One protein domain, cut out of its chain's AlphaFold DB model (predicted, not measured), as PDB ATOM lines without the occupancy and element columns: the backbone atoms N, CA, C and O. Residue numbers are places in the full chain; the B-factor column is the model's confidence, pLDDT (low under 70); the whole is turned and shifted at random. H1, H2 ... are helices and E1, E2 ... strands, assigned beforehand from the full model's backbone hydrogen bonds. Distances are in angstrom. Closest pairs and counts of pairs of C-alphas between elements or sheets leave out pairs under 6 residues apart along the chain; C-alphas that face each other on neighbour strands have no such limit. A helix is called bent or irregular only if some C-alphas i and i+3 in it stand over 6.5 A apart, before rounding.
ATOM      1  N   HIS A 165      93.172  79.247 173.931       78.69
ATOM      2  CA  HIS A 165      94.353  78.881 174.720       78.69
ATOM      3  C   HIS A 165      93.921  78.494 176.134       78.69
ATOM      4  O   HIS A 165      93.339  79.310 176.843       78.69
ATOM      5  N   TYR A 166      94.233  77.268 176.550       85.56
ATOM      6  CA  TYR A 166      94.020  76.783 177.917       85.56
ATOM      7  C   TYR A 166      95.315  76.966 178.708       85.56
ATOM      8  O   TYR A 166      96.367  76.477 178.285       85.56
ATOM      9  N   PHE A 167      95.258  77.675 179.835       88.69
ATOM     10  CA  PHE A 167      96.461  78.019 180.587       88.69
ATOM     11  C   PHE A 167      96.970  76.836 181.411       88.69
ATOM     12  O   PHE A 167      96.212  76.084 182.023       88.69
ATOM     13  N   THR A 168      98.288  76.658 181.420       90.94
ATOM     14  CA  THR A 168      98.928  75.556 182.153       90.94
ATOM     15  C   THR A 168      99.424  75.992 183.530       90.94
ATOM     16  O   THR A 168      99.750  77.157 183.765       90.94
ATOM     17  N   ASN A 169      99.553  75.035 184.452       92.38
ATOM     18  CA  ASN A 169     100.046  75.289 185.811       92.38
ATOM     19  C   ASN A 169     101.418  75.988 185.828       92.38
ATOM     20  O   ASN A 169     101.682  76.809 186.704       92.38
ATOM     21  N   GLU A 170     102.296  75.705 184.859       93.00
ATOM     22  CA  GLU A 170     103.606  76.353 184.773       93.00
ATOM     23  C   GLU A 170     103.528  77.801 184.257       93.00
ATOM     24  O   GLU A 170     104.386  78.617 184.602       93.00
ATOM     25  N   GLU A 171     102.498  78.142 183.476       92.62
ATOM     26  CA  GLU A 171     102.214  79.518 183.044       92.62
ATOM     27  C   GLU A 171     101.664  80.339 184.208       92.62
ATOM     28  O   GLU A 171     102.217  81.398 184.496       92.62
ATOM     29  N   PHE A 172     100.685  79.820 184.956       93.44
ATOM     30  CA  PHE A 172     100.235  80.445 186.205       93.44
ATOM     31  C   PHE A 172     101.378  80.593 187.218       93.44
ATOM     32  O   PHE A 172     101.514  81.641 187.845       93.44
ATOM     33  N   ALA A 173     102.263  79.598 187.336       93.56
ATOM     34  CA  ALA A 173     103.435  79.695 188.203       93.56
ATOM     35  C   ALA A 173     104.437  80.772 187.746       93.56
ATOM     36  O   ALA A 173     105.105  81.367 188.593       93.56
ATOM     37  N   ALA A 174     104.573  81.028 186.440       95.44
ATOM     38  CA  ALA A 174     105.382  82.129 185.911       95.44
ATOM     39  C   ALA A 174     104.701  83.488 186.123       95.44
ATOM     40  O   ALA A 174     105.330  84.412 186.634       95.44
ATOM     41  N   MET A 175     103.401  83.594 185.841       94.69
ATOM     42  CA  MET A 175     102.614  84.802 186.100       94.69
ATOM     43  C   MET A 175     102.631  85.184 187.591       94.69
ATOM     44  O   MET A 175     102.914  86.330 187.936       94.69
ATOM     45  N   GLY A 176     102.467  84.213 188.493       93.12
ATOM     46  CA  GLY A 176     102.544  84.425 189.940       93.12
ATOM     47  C   GLY A 176     103.927  84.867 190.437       93.12
ATOM     48  O   GLY A 176     104.013  85.634 191.396       93.12
ATOM     49  N   ARG A 177     105.023  84.456 189.775       95.12
ATOM     50  CA  ARG A 177     106.368  85.002 190.054       95.12
ATOM     51  C   ARG A 177     106.469  86.470 189.650       95.12
ATOM     52  O   ARG A 177     106.954  87.267 190.448       95.12
ATOM     53  N   ILE A 178     105.963  86.829 188.469       95.31
ATOM     54  CA  ILE A 178     105.930  88.215 187.980       95.31
ATOM     55  C   ILE A 178     105.162  89.108 188.968       95.31
ATOM     56  O   ILE A 178     105.709  90.107 189.437       95.31
ATOM     57  N   PHE A 179     103.948  88.708 189.366       93.38
ATOM     58  CA  PHE A 179     103.145  89.434 190.357       93.38
ATOM     59  C   PHE A 179     103.839  89.566 191.717       93.38
ATOM     60  O   PHE A 179     103.856  90.656 192.287       93.38
ATOM     61  N   ASN A 180     104.461  88.498 192.222       92.25
ATOM     62  CA  ASN A 180     105.203  88.529 193.483       92.25
ATOM     63  C   ASN A 180     106.381  89.524 193.423       92.25
ATOM     64  O   ASN A 180     106.533  90.359 194.316       92.25
ATOM     65  N   THR A 181     107.191  89.503 192.360       92.88
ATOM     66  CA  THR A 181     108.305  90.453 192.188       92.88
ATOM     67  C   THR A 181     107.807  91.898 192.129       92.88
ATOM     68  O   THR A 181     108.294  92.739 192.886       92.88
ATOM     69  N   ILE A 182     106.786  92.188 191.313       91.94
ATOM     70  CA  ILE A 182     106.200  93.535 191.194       91.94
ATOM     71  C   ILE A 182     105.610  93.997 192.533       91.94
ATOM     72  O   ILE A 182     105.867  95.122 192.961       91.94
ATOM     73  N   GLY A 183     104.888  93.122 193.238       88.88
ATOM     74  CA  GLY A 183     104.335  93.387 194.565       88.88
ATOM     75  C   GLY A 183     105.415  93.784 195.575       88.88
ATOM     76  O   GLY A 183     105.295  94.836 196.207       88.88
ATOM     77  N   ASN A 184     106.508  93.018 195.661       88.25
ATOM     78  CA  ASN A 184     107.652  93.331 196.528       88.25
ATOM     79  C   ASN A 184     108.330  94.660 196.152       88.25
ATOM     80  O   ASN A 184     108.630  95.471 197.031       88.25
ATOM     81  N   TYR A 185     108.528  94.929 194.856       87.50
ATOM     82  CA  TYR A 185     109.067  96.210 194.388       87.50
ATOM     83  C   TYR A 185     108.137  97.389 194.717       87.50
ATOM     84  O   TYR A 185     108.623  98.462 195.074       87.50
ATOM     85  N   SER A 186     106.816  97.189 194.697       86.12
ATOM     86  CA  SER A 186     105.812  98.220 194.998       86.12
ATOM     87  C   SER A 186     105.834  98.739 196.445       86.12
ATOM     88  O   SER A 186     105.224  99.777 196.728       86.12
ATOM     89  N   LEU A 187     106.515  98.025 197.350       84.88
ATOM     90  CA  LEU A 187     106.716  98.381 198.760       84.88
ATOM     91  C   LEU A 187     108.009  99.183 198.996       84.88
ATOM     92  O   LEU A 187     108.210  99.735 200.078       84.88
ATOM     93  N   ASN A 188     108.900  99.262 198.004       82.81
ATOM     94  CA  ASN A 188     110.155 100.002 198.103       82.81
ATOM     95  C   ASN A 188     109.883 101.523 198.053       82.81
ATOM     96  O   ASN A 188     109.330 101.993 197.060       82.81
ATOM     97  N   PRO A 189     110.330 102.343 199.026       81.12
ATOM     98  CA  PRO A 189     110.148 103.801 198.981       81.12
ATOM     99  C   PRO A 189     110.715 104.489 197.726       81.12
ATOM    100  O   PRO A 189     110.325 105.608 197.409       81.12
ATOM    101  N   SER A 190     111.632 103.833 197.008       81.06
ATOM    102  CA  SER A 190     112.217 104.311 195.749       81.06
ATOM    103  C   SER A 190     111.607 103.674 194.492       81.06
ATOM    104  O   SER A 190     112.191 103.820 193.424       81.06
ATOM    105  N   TYR A 191     110.460 102.983 194.566       77.38
ATOM    106  CA  TYR A 191     109.920 102.195 193.443       77.38
ATOM    107  C   TYR A 191     109.728 102.984 192.134       77.38
ATOM    108  O   TYR A 191     109.944 102.433 191.061       77.38
ATOM    109  N   LYS A 192     109.410 104.287 192.211       78.06
ATOM    110  CA  LYS A 192     109.274 105.189 191.045       78.06
ATOM    111  C   LYS A 192     110.610 105.673 190.445       78.06
ATOM    112  O   LYS A 192     110.614 106.461 189.504       78.06
ATOM    113  N   ASN A 193     111.755 105.270 190.995       83.38
ATOM    114  CA  ASN A 193     113.073 105.646 190.481       83.38
ATOM    115  C   ASN A 193     113.412 104.828 189.225       83.38
ATOM    116  O   ASN A 193     113.265 103.608 189.237       83.38
ATOM    117  N   ARG A 194     113.959 105.467 188.181       73.69
ATOM    118  CA  ARG A 194     114.347 104.818 186.909       73.69
ATOM    119  C   ARG A 194     115.172 103.538 187.097       73.69
ATOM    120  O   ARG A 194     114.922 102.539 186.433       73.69
ATOM    121  N   TYR A 195     116.089 103.556 188.068       80.44
ATOM    122  CA  TYR A 195     116.935 102.409 188.397       80.44
ATOM    123  C   TYR A 195     116.136 101.239 188.988       80.44
ATOM    124  O   TYR A 195     116.423 100.087 188.685       80.44
ATOM    125  N   SER A 196     115.122 101.518 189.810       83.69
ATOM    126  CA  SER A 196     114.265 100.499 190.430       83.69
ATOM    127  C   SER A 196     113.250  99.923 189.442       83.69
ATOM    128  O   SER A 196     113.010  98.721 189.464       83.69
ATOM    129  N   ILE A 197     112.716 100.756 188.543       85.81
ATOM    130  CA  ILE A 197     111.782 100.358 187.479       85.81
ATOM    131  C   ILE A 197     112.453  99.371 186.514       85.81
ATOM    132  O   ILE A 197     111.968  98.253 186.332       85.81
ATOM    133  N   ASN A 198     113.609  99.735 185.948       87.62
ATOM    134  CA  ASN A 198     114.301  98.868 184.991       87.62
ATOM    135  C   ASN A 198     114.901  97.619 185.663       87.62
ATOM    136  O   ASN A 198     114.959  96.569 185.027       87.62
ATOM    137  N   ALA A 199     115.303  97.693 186.940       88.94
ATOM    138  CA  ALA A 199     115.711  96.512 187.706       88.94
ATOM    139  C   ALA A 199     114.543  95.528 187.902       88.94
ATOM    140  O   ALA A 199     114.683  94.359 187.553       88.94
ATOM    141  N   CYS A 200     113.375  96.012 188.347       90.81
ATOM    142  CA  CYS A 200     112.159  95.201 188.468       90.81
ATOM    143  C   CYS A 200     111.805  94.517 187.142       90.81
ATOM    144  O   CYS A 200     111.528  93.319 187.121       90.81
ATOM    145  N   TYR A 201     111.857  95.261 186.030       92.19
ATOM    146  CA  TYR A 201     111.598  94.714 184.699       92.19
ATOM    147  C   TYR A 201     112.618  93.639 184.300       92.19
ATOM    148  O   TYR A 201     112.240  92.578 183.811       92.19
ATOM    149  N   ASN A 202     113.912  93.879 184.538       92.12
ATOM    150  CA  ASN A 202     114.973  92.922 184.221       92.12
ATOM    151  C   ASN A 202     114.904  91.637 185.065       92.12
ATOM    152  O   ASN A 202     115.324  90.594 184.567       92.12
ATOM    153  N   GLU A 203     114.363  91.686 186.288       93.75
ATOM    154  CA  GLU A 203     114.124  90.501 187.125       93.75
ATOM    155  C   GLU A 203     112.954  89.645 186.612       93.75
ATOM    156  O   GLU A 203     113.109  88.434 186.468       93.75
ATOM    157  N   ILE A 204     111.809  90.248 186.260       95.19
ATOM    158  CA  ILE A 204     110.652  89.511 185.698       95.19
ATOM    159  C   ILE A 204     110.869  89.046 184.245       95.19
ATOM    160  O   ILE A 204     110.110  88.234 183.715       95.19
ATOM    161  N   ARG A 205     111.916  89.554 183.586       94.38
ATOM    162  CA  ARG A 205     112.206  89.366 182.158       94.38
ATOM    163  C   ARG A 205     112.321  87.904 181.721       94.38
ATOM    164  O   ARG A 205     111.916  87.576 180.608       94.38
ATOM    165  N   SER A 206     112.862  87.023 182.560       93.38
ATOM    166  CA  SER A 206     112.985  85.588 182.259       93.38
ATOM    167  C   SER A 206     111.624  84.887 182.196       93.38
ATOM    168  O   SER A 206     111.404  84.053 181.316       93.38
ATOM    169  N   ASP A 207     110.690  85.265 183.069       95.75
ATOM    170  CA  ASP A 207     109.322  84.745 183.061       95.75
ATOM    171  C   ASP A 207     108.500  85.347 181.908       95.75
ATOM    172  O   ASP A 207     107.753  84.623 181.249       95.75
ATOM    173  N   LEU A 208     108.724  86.618 181.547       93.81
ATOM    174  CA  LEU A 208     108.176  87.193 180.309       93.81
ATOM    175  C   LEU A 208     108.689  86.453 179.056       93.81
ATOM    176  O   LEU A 208     107.899  86.095 178.184       93.81
ATOM    177  N   GLN A 209     109.985  86.133 178.970       92.56
ATOM    178  CA  GLN A 209     110.523  85.307 177.875       92.56
ATOM    179  C   GLN A 209     109.871  83.920 177.824       92.56
ATOM    180  O   GLN A 209     109.567  83.423 176.739       92.56
ATOM    181  N   TYR A 210     109.639  83.292 178.978       93.56
ATOM    182  CA  TYR A 210     108.983  81.990 179.076       93.56
ATOM    183  C   TYR A 210     107.547  82.019 178.526       93.56
ATOM    184  O   TYR A 210     107.211  81.225 177.644       93.56
ATOM    185  N   LEU A 211     106.732  82.981 178.971       91.44
ATOM    186  CA  LEU A 211     105.347  83.170 178.522       91.44
ATOM    187  C   LEU A 211     105.277  83.560 177.028       91.44
ATOM    188  O   LEU A 211     104.488  83.000 176.262       91.44
ATOM    189  N   GLY A 212     106.164  84.451 176.570       86.94
ATOM    190  CA  GLY A 212     106.255  84.872 175.167       86.94
ATOM    191  C   GLY A 212     106.693  83.754 174.209       86.94
ATOM    192  O   GLY A 212     106.194  83.658 173.082       86.94
ATOM    193  N   ASN A 213     107.571  82.846 174.656       88.31
ATOM    194  CA  ASN A 213     107.935  81.643 173.898       88.31
ATOM    195  C   ASN A 213     106.736  80.700 173.701       88.31
ATOM    196  O   ASN A 213     106.629  80.074 172.645       88.31
ATOM    197  N   ARG A 214     105.810  80.651 174.669       86.88
ATOM    198  CA  ARG A 214     104.558  79.878 174.608       86.88
ATOM    199  C   ARG A 214     103.391  80.585 173.899       86.88
ATOM    200  O   ARG A 214     102.310  80.021 173.833       86.88
ATOM    201  N   LYS A 215     103.617  81.767 173.308       82.12
ATOM    202  CA  LYS A 215     102.617  82.542 172.534       82.12
ATOM    203  C   LYS A 215     101.437  83.091 173.343       82.12
ATOM    204  O   LYS A 215     100.398  83.404 172.783       82.12
ATOM    205  N   ILE A 216     101.643  83.337 174.634       84.44
ATOM    206  CA  ILE A 216     100.663  84.059 175.460       84.44
ATOM    207  C   ILE A 216     100.523  85.508 174.965       84.44
ATOM    208  O   ILE A 216      99.434  85.956 174.637       84.44
ATOM    209  N   PHE A 217     101.630  86.215 174.733       83.31
ATOM    210  CA  PHE A 217     101.590  87.600 174.233       83.31
ATOM    211  C   PHE A 217     101.351  87.730 172.710       83.31
ATOM    212  O   PHE A 217     101.800  88.698 172.097       83.31
ATOM    213  N   THR A 218     100.680  86.754 172.080       71.06
ATOM    214  CA  THR A 218     100.085  86.904 170.731       71.06
ATOM    215  C   THR A 218      98.570  87.099 170.767       71.06
ATOM    216  O   THR A 218      97.922  87.028 169.730       71.06
ATOM    217  N   PHE A 219      98.008  87.327 171.950       71.50
ATOM    218  CA  PHE A 219      96.610  87.679 172.149       71.50
ATOM    219  C   PHE A 219      96.547  89.024 172.869       71.50
ATOM    220  O   PHE A 219      97.348  89.278 173.769       71.50
ATOM    221  N   TYR A 220      95.600  89.878 172.487       74.69
ATOM    222  CA  TYR A 220      95.152  90.935 173.382       74.69
ATOM    223  C   TYR A 220      94.195  90.315 174.401       74.69
ATOM    224  O   TYR A 220      93.325  89.531 174.026       74.69
ATOM    225  N   TYR A 221      94.400  90.613 175.682       77.12
ATOM    226  CA  TYR A 221      93.569  90.101 176.764       77.12
ATOM    227  C   TYR A 221      92.699  91.228 177.293       77.12
ATOM    228  O   TYR A 221      93.191  92.160 177.927       77.12
ATOM    229  N   GLU A 222      91.409  91.097 177.040       72.75
ATOM    230  CA  GLU A 222      90.357  91.971 177.530       72.75
ATOM    231  C   GLU A 222      89.277  91.089 178.156       72.75
ATOM    232  O   GLU A 222      89.084  89.934 177.768       72.75
ATOM    233  N   THR A 223      88.636  91.581 179.206       75.75
ATOM    234  CA  THR A 223      87.634  90.845 179.978       75.75
ATOM    235  C   THR A 223      86.657  91.879 180.507       75.75
ATOM    236  O   THR A 223      87.092  92.934 180.967       75.75
ATOM    237  N   LEU A 224      85.361  91.615 180.371       76.19
ATOM    238  CA  LEU A 224      84.301  92.555 180.727       76.19
ATOM    239  C   LEU A 224      83.535  92.038 181.946       76.19
ATOM    240  O   LEU A 224      83.304  90.832 182.050       76.19
ATOM    241  N   ASP A 225      83.142  92.937 182.847       78.94
ATOM    242  CA  ASP A 225      82.191  92.627 183.921       78.94
ATOM    243  C   ASP A 225      80.733  92.558 183.411       78.94
ATOM    244  O   ASP A 225      80.457  92.738 182.221       78.94
ATOM    245  N   GLU A 226      79.784  92.276 184.311       77.19
ATOM    246  CA  GLU A 226      78.349  92.193 183.979       77.19
ATOM    247  C   GLU A 226      77.753  93.535 183.496       77.19
ATOM    248  O   GLU A 226      76.745  93.530 182.787       77.19
ATOM    249  N   ASP A 227      78.387  94.667 183.831       74.62
ATOM    250  CA  ASP A 227      78.001  96.019 183.405       74.62
ATOM    251  C   ASP A 227      78.685  96.444 182.080       74.62
ATOM    252  O   ASP A 227      78.289  97.434 181.459       74.62
ATOM    253  N   GLY A 228      79.679  95.681 181.609       69.12
ATOM    254  CA  GLY A 228      80.419  95.911 180.366       69.12
ATOM    255  C   GLY A 228      81.712  96.725 180.505       69.12
ATOM    256  O   GLY A 228      82.247  97.165 179.487       69.12
ATOM    257  N   ASN A 229      82.232  96.937 181.719       78.62
ATOM    258  CA  ASN A 229      83.512  97.618 181.943       78.62
ATOM    259  C   ASN A 229      84.692  96.646 181.813       78.62
ATOM    260  O   ASN A 229      84.593  95.479 182.187       78.62
ATOM    261  N   VAL A 230      85.847  97.142 181.356       78.44
ATOM    262  CA  VAL A 230      87.077  96.340 181.257       78.44
ATOM    263  C   VAL A 230      87.666  96.072 182.644       78.44
ATOM    264  O   VAL A 230      88.166  96.990 183.300       78.44
ATOM    265  N   VAL A 231      87.671  94.806 183.061       83.88
ATOM    266  CA  VAL A 231      88.292  94.350 184.312       83.88
ATOM    267  C   VAL A 231      89.713  93.814 184.087       83.88
ATOM    268  O   VAL A 231      89.996  93.167 183.071       83.88
ATOM    269  N   PRO A 232      90.658  94.077 185.010       87.69
ATOM    270  CA  PRO A 232      92.020  93.577 184.898       87.69
ATOM    271  C   PRO A 232      92.095  92.084 185.241       87.69
ATOM    272  O   PRO A 232      91.555  91.633 186.247       87.69
ATOM    273  N   THR A 233      92.855  91.334 184.447       90.88
ATOM    274  CA  THR A 233      93.159  89.918 184.681       90.88
ATOM    275  C   THR A 233      94.668  89.706 184.752       90.88
ATOM    276  O   THR A 233      95.457  90.558 184.327       90.88
ATOM    277  N   TRP A 234      95.106  88.553 185.265       91.94
ATOM    278  CA  TRP A 234      96.527  88.189 185.310       91.94
ATOM    279  C   TRP A 234      97.174  88.297 183.927       91.94
ATOM    280  O   TRP A 234      98.274  88.834 183.777       91.94
ATOM    281  N   GLN A 235      96.452  87.831 182.912       90.81
ATOM    282  CA  GLN A 235      96.855  87.861 181.519       90.81
ATOM    283  C   GLN A 235      96.906  89.288 180.947       90.81
ATOM    284  O   GLN A 235      97.905  89.631 180.309       90.81
ATOM    285  N   SER A 236      95.903  90.144 181.190       88.12
ATOM    286  CA  SER A 236      95.892  91.509 180.634       88.12
ATOM    287  C   SER A 236      96.963  92.408 181.252       88.12
ATOM    288  O   SER A 236      97.702  93.079 180.526       88.12
ATOM    289  N   VAL A 237      97.154  92.336 182.574       90.69
ATOM    290  CA  VAL A 237      98.202  93.090 183.280       90.69
ATOM    291  C   VAL A 237      99.599  92.665 182.818       90.69
ATOM    292  O   VAL A 237     100.430  93.517 182.495       90.69
ATOM    293  N   ILE A 238      99.872  91.359 182.725       92.38
ATOM    294  CA  ILE A 238     101.195  90.873 182.303       92.38
ATOM    295  C   ILE A 238     101.430  91.110 180.805       92.38
ATOM    296  O   ILE A 238     102.557  91.431 180.423       92.38
ATOM    297  N   SER A 239     100.397  91.047 179.957       88.94
ATOM    298  CA  SER A 239     100.540  91.395 178.539       88.94
ATOM    299  C   SER A 239     100.830  92.884 178.327       88.94
ATOM    300  O   SER A 239     101.639  93.213 177.464       88.94
ATOM    301  N   ASN A 240     100.266  93.790 179.135       88.62
ATOM    302  CA  ASN A 240     100.629  95.213 179.096       88.62
ATOM    303  C   ASN A 240     102.129  95.415 179.416       88.62
ATOM    304  O   ASN A 240     102.865  96.058 178.665       88.62
ATOM    305  N   ILE A 241     102.629  94.755 180.467       91.06
ATOM    306  CA  ILE A 241     104.058  94.774 180.828       91.06
ATOM    307  C   ILE A 241     104.933  94.155 179.720       91.06
ATOM    308  O   ILE A 241     106.023  94.659 179.435       91.06
ATOM    309  N   ALA A 242     104.474  93.085 179.067       90.25
ATOM    310  CA  ALA A 242     105.172  92.475 177.938       90.25
ATOM    311  C   ALA A 242     105.209  93.392 176.702       90.25
ATOM    312  O   ALA A 242     106.228  93.442 176.012       90.25
ATOM    313  N   ASN A 243     104.145  94.150 176.437       87.56
ATOM    314  CA  ASN A 243     104.063  95.101 175.325       87.56
ATOM    315  C   ASN A 243     104.990  96.316 175.516       87.56
ATOM    316  O   ASN A 243     105.528  96.836 174.539       87.56
ATOM    317  N   ALA A 244     105.232  96.735 176.763       86.38
ATOM    318  CA  ALA A 244     105.981  97.947 177.099       86.38
ATOM    319  C   ALA A 244     107.456  97.978 176.635       86.38
ATOM    320  O   ALA A 244     108.007  99.061 176.413       86.38
ATOM    321  N   ALA A 245     108.122  96.824 176.506       86.88
ATOM    322  CA  ALA A 245     109.511  96.732 176.045       86.88
ATOM    323  C   ALA A 245     109.875  95.333 175.524       86.88
ATOM    324  O   ALA A 245     109.174  94.356 175.765       86.88
ATOM    325  N   ASP A 246     110.999  95.230 174.807       87.56
ATOM    326  CA  ASP A 246     111.516  93.946 174.322       87.56
ATOM    327  C   ASP A 246     112.084  93.097 175.466       87.56
ATOM    328  O   ASP A 246     113.255  93.212 175.838       87.56
ATOM    329  N   TYR A 247     111.250  92.195 175.986       90.19
ATOM    330  CA  TYR A 247     111.606  91.256 177.047       90.19
ATOM    331  C   TYR A 247     112.738  90.280 176.667       90.19
ATOM    332  O   TYR A 247     113.296  89.632 177.550       90.19
ATOM    333  N   THR A 248     113.156  90.155 175.402       86.81
ATOM    334  CA  THR A 248     114.354  89.354 175.070       86.81
ATOM    335  C   THR A 248     115.663  90.080 175.405       86.81
ATOM    336  O   THR A 248     116.673  89.431 175.684       86.81
ATOM    337  N   VAL A 249     115.645  91.415 175.494       87.81
ATOM    338  CA  VAL A 249     116.827  92.269 175.695       87.81
ATOM    339  C   VAL A 249     116.839  92.866 177.105       87.81
ATOM    340  O   VAL A 249     115.809  93.272 177.640       87.81
ATOM    341  N   GLU A 250     118.016  92.912 177.731       87.88
ATOM    342  CA  GLU A 250     118.190  93.542 179.044       87.88
ATOM    343  C   GLU A 250     118.110  95.067 178.927       87.88
ATOM    344  O   GLU A 250     118.767  95.671 178.078       87.88
ATOM    345  N   GLN A 251     117.295  95.692 179.773       87.25
ATOM    346  CA  GLN A 251     117.025  97.123 179.709       87.25
ATOM    347  C   GLN A 251     118.098  97.898 180.495       87.25
ATOM    348  O   GLN A 251     118.334  97.576 181.665       87.25
ATOM    349  N   PRO A 252     118.760  98.914 179.906       85.00
ATOM    350  CA  PRO A 252     119.827  99.658 180.576       85.00
ATOM    351  C   PRO A 252     119.285 100.414 181.796       85.00
ATOM    352  O   PRO A 252     118.389 101.248 181.689       85.00
ATOM    353  N   VAL A 253     119.810 100.094 182.981       81.94
ATOM    354  CA  VAL A 253     119.221 100.477 184.281       81.94
ATOM    355  C   VAL A 253     119.336 101.987 184.574       81.94
ATOM    356  O   VAL A 253     118.640 102.521 185.432       81.94
ATOM    357  N   ASP A 254     120.196 102.702 183.851       78.00
ATOM    358  CA  ASP A 254     120.419 104.145 183.950       78.00
ATOM    359  C   ASP A 254     119.546 104.998 183.007       78.00
ATOM    360  O   ASP A 254     119.369 106.195 183.263       78.00
ATOM    361  N   VAL A 255     118.958 104.396 181.969       79.38
ATOM    362  CA  VAL A 255     118.061 105.059 181.007       79.38
ATOM    363  C   VAL A 255     116.613 104.934 181.480       79.38
ATOM    364  O   VAL A 255     116.119 103.836 181.704       79.38
ATOM    365  N   TYR A 256     115.886 106.045 181.606       78.25
ATOM    366  CA  TYR A 256     114.457 105.980 181.932       78.25
ATOM    367  C   TYR A 256     113.655 105.476 180.725       78.25
ATOM    368  O   TYR A 256     113.635 106.139 179.690       78.25
ATOM    369  N   ASN A 257     112.991 104.325 180.864       82.69
ATOM    370  CA  ASN A 257     112.024 103.834 179.886       82.69
ATOM    371  C   ASN A 257     110.602 104.111 180.399       82.69
ATOM    372  O   ASN A 257     110.116 103.457 181.318       82.69
ATOM    373  N   GLU A 258     109.952 105.096 179.785       81.06
ATOM    374  CA  GLU A 258     108.612 105.566 180.139       81.06
ATOM    375  C   GLU A 258     107.519 104.505 179.933       81.06
ATOM    376  O   GLU A 258     106.606 104.413 180.746       81.06
ATOM    377  N   GLY A 259     107.638 103.646 178.912       82.81
ATOM    378  CA  GLY A 259     106.673 102.563 178.681       82.81
ATOM    379  C   GLY A 259     106.690 101.539 179.816       82.81
ATOM    380  O   GLY A 259     105.645 101.195 180.363       82.81
ATOM    381  N   ILE A 260     107.891 101.117 180.232       87.50
ATOM    382  CA  ILE A 260     108.076 100.222 181.387       87.50
ATOM    383  C   ILE A 260     107.597 100.900 182.676       87.50
ATOM    384  O   ILE A 260     106.948 100.261 183.501       87.50
ATOM    385  N   ALA A 261     107.908 102.187 182.856       87.38
ATOM    386  CA  ALA A 261     107.503 102.950 184.033       87.38
ATOM    387  C   ALA A 261     105.979 103.018 184.185       87.38
ATOM    388  O   ALA A 261     105.480 102.795 185.289       87.38
ATOM    389  N   ASN A 262     105.257 103.271 183.090       87.75
ATOM    390  CA  ASN A 262     103.799 103.313 183.076       87.75
ATOM    391  C   ASN A 262     103.219 101.917 183.332       87.75
ATOM    392  O   ASN A 262     102.600 101.717 184.369       87.75
ATOM    393  N   ALA A 263     103.536 100.915 182.502       88.94
ATOM    394  CA  ALA A 263     102.955  99.574 182.633       88.94
ATOM    395  C   ALA A 263     103.230  98.910 184.000       88.94
ATOM    396  O   ALA A 263     102.360  98.233 184.547       88.94
ATOM    397  N   LEU A 264     104.411  99.133 184.600       91.25
ATOM    398  CA  LEU A 264     104.679  98.683 185.971       91.25
ATOM    399  C   LEU A 264     103.958  99.538 187.028       91.25
ATOM    400  O   LEU A 264     103.542  98.989 188.044       91.25
ATOM    401  N   SER A 265     103.790 100.850 186.828       89.00
ATOM    402  CA  SER A 265     102.993 101.703 187.727       89.00
ATOM    403  C   SER A 265     101.514 101.316 187.713       89.00
ATOM    404  O   SER A 265     100.896 101.266 188.777       89.00
ATOM    405  N   ASP A 266     100.968 100.993 186.545       89.31
ATOM    406  CA  ASP A 266      99.577 100.584 186.358       89.31
ATOM    407  C   ASP A 266      99.345  99.219 187.014       89.31
ATOM    408  O   ASP A 266      98.482  99.090 187.880       89.31
ATOM    409  N   ALA A 267     100.214  98.237 186.741       90.94
ATOM    410  CA  ALA A 267     100.200  96.944 187.425       90.94
ATOM    411  C   ALA A 267     100.312  97.088 188.955       90.94
ATOM    412  O   ALA A 267      99.519  96.509 189.693       90.94
ATOM    413  N   MET A 268     101.244  97.910 189.455       89.44
ATOM    414  CA  MET A 268     101.377  98.202 190.890       89.44
ATOM    415  C   MET A 268     100.183  98.958 191.484       89.44
ATOM    416  O   MET A 268     100.043  98.962 192.707       89.44
ATOM    417  N   THR A 269      99.366  99.619 190.666       89.81
ATOM    418  CA  THR A 269      98.134 100.285 191.107       89.81
ATOM    419  C   THR A 269      97.004  99.267 191.193       89.81
ATOM    420  O   THR A 269      96.390  99.160 192.248       89.81
ATOM    421  N   ILE A 270      96.831  98.436 190.160       89.50
ATOM    422  CA  ILE A 270      95.845  97.347 190.109       89.50
ATOM    423  C   ILE A 270      96.035  96.375 191.288       89.50
ATOM    424  O   ILE A 270      95.093  96.134 192.032       89.50
ATOM    425  N   ILE A 271      97.273  95.929 191.551       87.62
ATOM    426  CA  ILE A 271      97.644  95.053 192.691       87.62
ATOM    427  C   ILE A 271      97.365  95.703 194.068       87.62
ATOM    428  O   ILE A 271      97.371  95.024 195.096       87.62
ATOM    429  N   LYS A 272      97.160  97.025 194.125       86.06
ATOM    430  CA  LYS A 272      96.859  97.770 195.361       86.06
ATOM    431  C   LYS A 272      95.387  98.155 195.495       86.06
ATOM    432  O   LYS A 272      94.950  98.364 196.623       86.06
ATOM    433  N   SER A 273      94.651  98.269 194.391       87.12
ATOM    434  CA  SER A 273      93.204  98.502 194.389       87.12
ATOM    435  C   SER A 273      92.400  97.209 194.509       87.12
ATOM    436  O   SER A 273      91.351  97.221 195.143       87.12
ATOM    437  N   ASP A 274      92.893  96.109 193.934       83.69
ATOM    438  CA  ASP A 274      92.239  94.805 193.964       83.69
ATOM    439  C   ASP A 274      93.210  93.696 194.405       83.69
ATOM    440  O   ASP A 274      94.352  93.605 193.953       83.69
ATOM    441  N   ALA A 275      92.730  92.846 195.313       75.31
ATOM    442  CA  ALA A 275      93.436  91.682 195.836       75.31
ATOM    443  C   ALA A 275      92.996  90.362 195.172       75.31
ATOM    444  O   ALA A 275      93.642  89.336 195.385       75.31
ATOM    445  N   ASN A 276      91.913  90.384 194.385       84.44
ATOM    446  CA  ASN A 276      91.253  89.223 193.790       84.44
ATOM    447  C   ASN A 276      91.313  89.222 192.249       84.44
ATOM    448  O   ASN A 276      90.480  88.566 191.625       84.44
ATOM    449  N   ILE A 277      92.298  89.915 191.656       87.44
ATOM    450  CA  ILE A 277      92.523  90.003 190.200       87.44
ATOM    451  C   ILE A 277      92.368  88.612 189.571       87.44
ATOM    452  O   ILE A 277      93.114  87.689 189.922       87.44
ATOM    453  N   GLU A 278      91.425  88.466 188.642       87.62
ATOM    454  CA  GLU A 278      91.077  87.165 188.074       87.62
ATOM    455  C   GLU A 278      92.219  86.594 187.220       87.62
ATOM    456  O   GLU A 278      92.879  87.303 186.455       87.62
ATOM    457  N   ALA A 279      92.451  85.288 187.337       88.69
ATOM    458  CA  ALA A 279      93.371  84.544 186.489       88.69
ATOM    459  C   ALA A 279      92.549  83.646 185.558       88.69
ATOM    460  O   ALA A 279      91.948  82.680 186.017       88.69
ATOM    461  N   LEU A 280      92.515  83.965 184.261       86.19
ATOM    462  CA  LEU A 280      91.677  83.246 183.296       86.19
ATOM    463  C   LEU A 280      92.148  81.788 183.150       86.19
ATOM    464  O   LEU A 280      93.310  81.570 182.811       86.19
ATOM    465  N   ASP A 281      91.261  80.805 183.343       84.50
ATOM    466  CA  ASP A 281      91.547  79.372 183.113       84.50
ATOM    467  C   ASP A 281      91.794  79.063 181.624       84.50
ATOM    468  O   ASP A 281      92.665  78.267 181.252       84.50
ATOM    469  N   TYR A 282      91.045  79.735 180.751       82.31
ATOM    470  CA  TYR A 282      91.201  79.693 179.301       82.31
ATOM    471  C   TYR A 282      90.905  81.069 178.701       82.31
ATOM    472  O   TYR A 282      90.191  81.881 179.282       82.31
ATOM    473  N   TYR A 283      91.452  81.334 177.517       75.62
ATOM    474  CA  TYR A 283      91.137  82.513 176.718       75.62
ATOM    475  C   TYR A 283      90.575  82.093 175.364       75.62
ATOM    476  O   TYR A 283      91.139  81.215 174.709       75.62
ATOM    477  N   HIS A 284      89.496  82.747 174.931       71.50
ATOM    478  CA  HIS A 284      88.860  82.528 173.634       71.50
ATOM    479  C   HIS A 284      88.886  83.833 172.821       71.50
ATOM    480  O   HIS A 284      88.251  84.816 173.198       71.50
ATOM    481  N   ARG A 285      89.589  83.834 171.676       60.88
ATOM    482  CA  ARG A 285      89.826  85.019 170.811       60.88
ATOM    483  C   ARG A 285      88.547  85.759 170.384       60.88
ATOM    484  O   ARG A 285      88.604  86.939 170.063       60.88
TER     485      ARG A 285
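What this domain is: This is residues 165 to 285 of the 905 residues of an uncharacterized protein of Lachnospiraceae bacterium KHCPX20 (UniProt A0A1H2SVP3). Two pairs of helices cross each other: H1 with the bent H2 folding back along it, and the hairpin of H3 and H4 packed across them. The long links before H3 and before H4 reach the far ends, and short strand E1 brings the last residues beside the first. The printed part has 121 residues, mostly helix, in the order H1, H2, H3, H4, E1. It is compact, with a radius of gyration of the C-alphas of 14.0 A and spans of 41 by 30 by 21 A.

How they stand to each other: Start with H1, residues 169 to 185. Next comes H2, residues 194 to 213, by its hydrogen bonds one helix but bent: C-alphas 203 and 206 are 7.0 A apart, and its arms H2a, residues 194 to 203, and H2b, residues 206 to 213, stand at a steep tilt of 60 degrees. H1 and H2a form a helical hairpin at a shallow tilt of 21 degrees, closest at the C-alphas of Tyr 185 and Cys 200, 6.8 A. H2b touches H1 at C-alphas 207 and 174, 5.5 A. H3, residues 234 to 243, and H4, residues 258 to 273, form a hairpin at 14 degrees, a shallow tilt, closest at C-alphas 241 and 263, 5.2 A. H4 is about perpendicular to H1, at 84 degrees, and touches it at C-alphas 268 and 182, 6.7 A. Every O i to N i+4 pair is within hydrogen-bond range in H1, H2a, H2b and H3, and 11 of 12 in H4. E1, residues 282 to 284, pairs with no named strand, but its residues 282 to 283 pair antiparallel with 165 to 166.

Where its parts are: Find C-alpha 169 at (100.046, 75.289, 185.811); H1 runs 24.3 A from there. H4 runs 22.1 A to C-alpha 273 at (93.204, 98.502, 194.389).

The domain as a whole: Look for the farthest C-alphas at Glu 226 and Asp 254, 43.7 A apart. The links H2 to H3 and H3 to H4 are long. The printed part has no cut; residues 228 and 285 are under 70 in pLDDT.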